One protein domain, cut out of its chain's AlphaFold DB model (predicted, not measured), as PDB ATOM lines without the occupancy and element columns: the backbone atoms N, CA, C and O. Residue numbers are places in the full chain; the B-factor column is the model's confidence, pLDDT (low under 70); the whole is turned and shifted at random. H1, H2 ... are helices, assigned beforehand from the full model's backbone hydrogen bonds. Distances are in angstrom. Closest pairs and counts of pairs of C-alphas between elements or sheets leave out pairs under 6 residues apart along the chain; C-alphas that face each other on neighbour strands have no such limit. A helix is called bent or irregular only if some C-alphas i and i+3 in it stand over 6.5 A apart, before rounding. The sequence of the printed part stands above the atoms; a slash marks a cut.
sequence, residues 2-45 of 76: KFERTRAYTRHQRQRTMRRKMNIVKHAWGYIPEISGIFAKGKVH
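AT A GLANCE: This is residues 2 to 45 of the 76 residues of an uncharacterized protein of Bacillus wiedmannii (UniProt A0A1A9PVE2). One long helix, H1, makes the longest axis, and after its last residue the backbone folds back beside its later half and leads into a short helical turn, H2, residues 41 to 44, near the middle of H1. Residues 2 to 13, of which 7 to 13 belong to H1, stick out from this body as a free arm. The printed part has 44 residues with two named helices, H1 then H2, and no named strand; its class is all helix. It is loose, with a radius of gyration of the C-alphas of 12.4 A, and elongated, spanning 41 by 21 by 14 A.

IN THESE COORDINATES: H1 holds residues 7 to 29 and is 32.8 A long from C-alpha 7 at (164.729, 199.374, 110.384) to C-alpha 29 at (195.333, 204.428, 99.647). H2 holds residues 41 to 44, and its C-alpha 44 is at (182.972, 195.452, 98.391). H2 is irregular: its C-alphas 41 and 44 are 7.4 A apart.

HOW THE PARTS SIT: H1 and H2 are close but not clearly touching, with 2 pairs of C-alphas within 8 A. Their closest C-alphas, those of Lys 21 and Val 44, are 7.2 A apart, and their centres are 10.2 A apart. In H1 every O i to N i+4 pair is within hydrogen-bond range. H2 is too short for such a pair, and its 1 pair of O i and N i+3 is not within range.

THE WHOLE: The two C-alphas farthest apart, those of Lys 2 and Gly 30, are 41.2 A apart. Without residues 2 to 13, which stand free, the body of 32 residues spans 22 by 19 by 14 A. The link from H1 to H2, 11 residues, is long. The printed part has no cut. Its mean pLDDT is 76.5, and residues 2 to 5 and 41 to 45 are under 70.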
ATOM      1  N   LYS A   2     160.429 184.130 109.544       44.91
ATOM      2  CA  LYS A   2     161.051 185.201 108.749       44.91
ATOM      3  C   LYS A   2     161.524 186.248 109.759       44.91
ATOM      4  O   LYS A   2     160.687 186.913 110.350       44.91
ATOM      5  N   PHE A   3     162.827 186.331 110.036       54.03
ATOM      6  CA  PHE A   3     163.360 187.405 110.879       54.03
ATOM      7  C   PHE A   3     162.986 188.730 110.220       54.03
ATOM      8  O   PHE A   3     163.564 189.094 109.189       54.03
ATOM      9  N   GLU A   4     161.985 189.416 110.763       63.66
ATOM     10  CA  GLU A   4     161.605 190.733 110.282       63.66
ATOM     11  C   GLU A   4     162.792 191.658 110.518       63.66
ATOM     12  O   GLU A   4     163.162 191.996 111.644       63.66
ATOM     13  N   ARG A   5     163.479 191.992 109.424       69.62
ATOM     14  CA  ARG A   5     164.638 192.874 109.461       69.62
ATOM     15  C   ARG A   5     164.139 194.246 109.874       69.62
ATOM     16  O   ARG A   5     163.641 195.007 109.051       69.62
ATOM     17  N   THR A   6     164.298 194.564 111.152       84.12
ATOM     18  CA  THR A   6     163.903 195.865 111.674       84.12
ATOM     19  C   THR A   6     164.660 196.979 110.948       84.12
ATOM     20  O   THR A   6     165.785 196.814 110.447       84.12
ATOM     21  N   ARG A   7     164.063 198.172 110.910       80.62
ATOM     22  CA  ARG A   7     164.729 199.374 110.384       80.62
ATOM     23  C   ARG A   7     166.067 199.623 111.092       80.62
ATOM     24  O   ARG A   7     167.035 200.028 110.449       80.62
ATOM     25  N   ALA A   8     166.133 199.327 112.391       79.44
ATOM     26  CA  ALA A   8     167.351 199.383 113.192       79.44
ATOM     27  C   ALA A   8     168.430 198.416 112.674       79.44
ATOM     28  O   ALA A   8     169.552 198.850 112.405       79.44
ATOM     29  N   TYR A   9     168.083 197.147 112.424       80.06
ATOM     30  CA  TYR A   9     169.004 196.168 111.834       80.06
ATOM     31  C   TYR A   9     169.543 196.641 110.478       80.06
ATOM     32  O   TYR A   9     170.747 196.590 110.223       80.06
ATOM     33  N   THR A  10     168.670 197.172 109.621       76.69
ATOM     34  CA  THR A  10     169.058 197.667 108.290       76.69
ATOM     35  C   THR A  10     170.021 198.859 108.377       76.69
ATOM     36  O   THR A  10     171.007 198.916 107.635       76.69
ATOM     37  N   ARG A  11     169.793 199.790 109.315       80.75
ATOM     38  CA  ARG A  11     170.707 200.913 109.597       80.75
ATOM     39  C   ARG A  11     172.065 200.425 110.097       80.75
ATOM     40  O   ARG A  11     173.088 200.868 109.577       80.75
ATOM     41  N   HIS A  12     172.071 199.483 111.037       81.62
ATOM     42  CA  HIS A  12     173.296 198.883 111.560       81.62
ATOM     43  C   HIS A  12     174.112 198.197 110.450       81.62
ATOM     44  O   HIS A  12     175.310 198.454 110.311       81.62
ATOM     45  N   GLN A  13     173.468 197.396 109.592       78.81
ATOM     46  CA  GLN A  13     174.145 196.766 108.451       78.81
ATOM     47  C   GLN A  13     174.739 197.807 107.493       78.81
ATOM     48  O   GLN A  13     175.893 197.675 107.082       78.81
ATOM     49  N   ARG A  14     174.001 198.885 107.186       79.88
ATOM     50  CA  ARG A  14     174.504 199.982 106.342       79.88
ATOM     51  C   ARG A  14     175.740 200.648 106.957       79.88
ATOM     52  O   ARG A  14     176.736 200.812 106.253       79.88
ATOM     53  N   GLN A  15     175.710 200.970 108.251       83.50
ATOM     54  CA  GLN A  15     176.860 201.550 108.954       83.50
ATOM     55  C   GLN A  15     178.074 200.614 108.940       83.50
ATOM     56  O   GLN A  15     179.186 201.060 108.652       83.50
ATOM     57  N   ARG A  16     177.872 199.310 109.165       84.31
ATOM     58  CA  ARG A  16     178.941 198.305 109.082       84.31
ATOM     59  C   ARG A  16     179.590 198.286 107.696       84.31
ATOM     60  O   ARG A  16     180.817 198.279 107.593       84.31
ATOM     61  N   THR A  17     178.789 198.321 106.628       81.38
ATOM     62  CA  THR A  17     179.300 198.387 105.250       81.38
ATOM     63  C   THR A  17     180.073 199.679 104.985       81.38
ATOM     64  O   THR A  17     181.124 199.625 104.352       81.38
ATOM     65  N   MET A  18     179.587 200.829 105.464       82.69
ATOM     66  CA  MET A  18     180.277 202.116 105.307       82.69
ATOM     67  C   MET A  18     181.632 202.093 106.023       82.69
ATOM     68  O   MET A  18     182.647 202.335 105.379       82.69
ATOM     69  N   ARG A  19     181.675 201.674 107.295       83.31
ATOM     70  CA  ARG A  19     182.922 201.553 108.076       83.31
ATOM     71  C   ARG A  19     183.943 200.635 107.409       83.31
ATOM     72  O   ARG A  19     185.111 200.989 107.301       83.31
ATOM     73  N   ARG A  20     183.503 199.481 106.893       83.06
ATOM     74  CA  ARG A  20     184.392 198.555 106.173       83.06
ATOM     75  C   ARG A  20     185.049 199.221 104.963       83.06
ATOM     76  O   ARG A  20     186.236 199.018 104.740       83.06
ATOM     77  N   LYS A  21     184.294 200.004 104.190       81.06
ATOM     78  CA  LYS A  21     184.820 200.698 103.004       81.06
ATOM     79  C   LYS A  21     185.813 201.790 103.368       81.06
ATOM     80  O   LYS A  21     186.856 201.873 102.737       81.06
ATOM     81  N   MET A  22     185.509 202.562 104.409       84.50
ATOM     82  CA  MET A  22     186.430 203.559 104.960       84.50
ATOM     83  C   MET A  22     187.762 202.919 105.353       84.50
ATOM     84  O   MET A  22     188.810 203.404 104.950       84.50
ATOM     85  N   ASN A  23     187.719 201.788 106.069       83.50
ATOM     86  CA  ASN A  23     188.931 201.079 106.475       83.50
ATOM     87  C   ASN A  23     189.732 200.572 105.272       83.50
ATOM     88  O   ASN A  23     190.940 200.763 105.240       83.50
ATOM     89  N   ILE A  24     189.079 199.964 104.274       81.25
ATOM     90  CA  ILE A  24     189.767 199.496 103.059       81.25
ATOM     91  C   ILE A  24     190.522 200.648 102.399       81.25
ATOM     92  O   ILE A  24     191.691 200.504 102.075       81.25
ATOM     93  N   VAL A  25     189.866 201.792 102.230       84.56
ATOM     94  CA  VAL A  25     190.443 202.935 101.523       84.56
ATOM     95  C   VAL A  25     191.550 203.612 102.331       84.56
ATOM     96  O   VAL A  25     192.595 203.943 101.773       84.56
ATOM     97  N   LYS A  26     191.389 203.697 103.654       85.12
ATOM     98  CA  LYS A  26     192.449 204.143 104.560       85.12
ATOM     99  C   LYS A  26     193.690 203.252 104.464       85.12
ATOM    100  O   LYS A  26     194.796 203.771 104.399       85.12
ATOM    101  N   HIS A  27     193.522 201.930 104.448       80.88
ATOM    102  CA  HIS A  27     194.653 200.995 104.417       80.88
ATOM    103  C   HIS A  27     195.275 200.826 103.025       80.88
ATOM    104  O   HIS A  27     196.477 200.624 102.934       80.88
ATOM    105  N   ALA A  28     194.482 200.904 101.955       79.19
ATOM    106  CA  ALA A  28     194.972 200.715 100.591       79.19
ATOM    107  C   ALA A  28     195.569 201.994  99.989       79.19
ATOM    108  O   ALA A  28     196.525 201.916  99.225       79.19
ATOM    109  N   TRP A  29     194.996 203.159 100.304       82.25
ATOM    110  CA  TRP A  29     195.333 204.428  99.647       82.25
ATOM    111  C   TRP A  29     195.701 205.551 100.618       82.25
ATOM    112  O   TRP A  29     195.928 206.671 100.177       82.25
ATOM    113  N   GLY A  30     195.702 205.306 101.935       86.12
ATOM    114  CA  GLY A  30     195.920 206.364 102.929       86.12
ATOM    115  C   GLY A  30     194.822 207.436 102.945       86.12
ATOM    116  O   GLY A  30     194.949 208.436 103.643       86.12
ATOM    117  N   TYR A  31     193.737 207.242 102.190       83.81
ATOM    118  CA  TYR A  31     192.695 208.243 101.994       83.81
ATOM    119  C   TYR A  31     191.587 208.101 103.042       83.81
ATOM    120  O   TYR A  31     191.069 207.008 103.293       83.81
ATOM    121  N   ILE A  32     191.197 209.227 103.637       83.81
ATOM    122  CA  ILE A  32     190.085 209.329 104.582       83.81
ATOM    123  C   ILE A  32     189.055 210.274 103.957       83.81
ATOM    124  O   ILE A  32     189.290 211.479 103.931       83.81
ATOM    125  N   PRO A  33     187.929 209.773 103.423       80.56
ATOM    126  CA  PRO A  33     186.921 210.656 102.855       80.56
ATOM    127  C   PRO A  33     186.175 211.412 103.953       80.56
ATOM    128  O   PRO A  33     185.834 210.852 104.996       80.56
ATOM    129  N   GLU A  34     185.856 212.671 103.670       83.56
ATOM    130  CA  GLU A  34     185.135 213.569 104.578       83.56
ATOM    131  C   GLU A  34     183.699 213.095 104.846       83.56
ATOM    132  O   GLU A  34     183.184 213.211 105.957       83.56
ATOM    133  N   ILE A  35     183.056 212.490 103.839       83.94
ATOM    134  CA  ILE A  35     181.672 212.020 103.934       83.94
ATOM    135  C   ILE A  35     181.638 210.497 104.034       83.94
ATOM    136  O   ILE A  35     181.901 209.759 103.075       83.94
ATOM    137  N   SER A  36     181.200 210.008 105.195       71.19
ATOM    138  CA  SER A  36     180.897 208.589 105.360       71.19
ATOM    139  C   SER A  36     179.750 208.197 104.417       71.19
ATOM    140  O   SER A  36     178.627 208.682 104.535       71.19
ATOM    141  N   GLY A  37     180.025 207.307 103.455       72.75
ATOM    142  CA  GLY A  37     179.009 206.821 102.508       72.75
ATOM    143  C   GLY A  37     179.204 207.159 101.042       72.75
ATOM    144  O   GLY A  37     178.419 206.664 100.237       72.75
ATOM    145  N   ILE A  38     180.249 207.913 100.697       78.81
ATOM    146  CA  ILE A  38     180.589 208.263  99.308       78.81
ATOM    147  C   ILE A  38     180.785 207.028  98.405       78.81
ATOM    148  O   ILE A  38     180.533 207.046  97.205       78.81
ATOM    149  N   PHE A  39     181.191 205.903  98.992       75.75
ATOM    150  CA  PHE A  39     181.488 204.678  98.260       75.75
ATOM    151  C   PHE A  39     180.237 203.851  97.919       75.75
ATOM    152  O   PHE A  39     179.537 203.342  98.807       75.75
ATOM    153  N   ALA A  40     180.038 203.573  96.626       73.88
ATOM    154  CA  ALA A  40     178.909 202.802  96.098       73.88
ATOM    155  C   ALA A  40     178.715 201.431  96.780       73.88
ATOM    156  O   ALA A  40     179.670 200.688  97.029       73.88
ATOM    157  N   LYS A  41     177.461 201.073  97.105       59.59
ATOM    158  CA  LYS A  41     177.070 199.875  97.890       59.59
ATOM    159  C   LYS A  41     177.731 198.574  97.403       59.59
ATOM    160  O   LYS A  41     178.233 197.836  98.243       59.59
ATOM    161  N   GLY A  42     177.801 198.354  96.089       59.28
ATOM    162  CA  GLY A  42     178.254 197.094  95.481       59.28
ATOM    163  C   GLY A  42     179.769 196.857  95.402       59.28
ATOM    164  O   GLY A  42     180.184 195.735  95.145       59.28
ATOM    165  N   LYS A  43     180.624 197.854  95.660       60.19
ATOM    166  CA  LYS A  43     182.072 197.747  95.364       60.19
ATOM    167  C   LYS A  43     182.902 196.927  96.377       60.19
ATOM    168  O   LYS A  43     184.111 196.854  96.238       60.19
ATOM    169  N   VAL A  44     182.281 196.311  97.391       59.62
ATOM    170  CA  VAL A  44     182.972 195.452  98.391       59.62
ATOM    171  C   VAL A  44     182.869 193.959  98.057       59.62
ATOM    172  O   VAL A  44     183.644 193.159  98.572       59.62
ATOM    173  N   HIS A  45     181.929 193.591  97.184       57.41
ATOM    174  CA  HIS A  45     181.752 192.237  96.653       57.41
ATOM    175  C   HIS A  45     181.965 192.233  95.140       57.41
ATOM    176  O   HIS A  45     181.270 191.525  94.419       57.41
TER     177      HIS A  45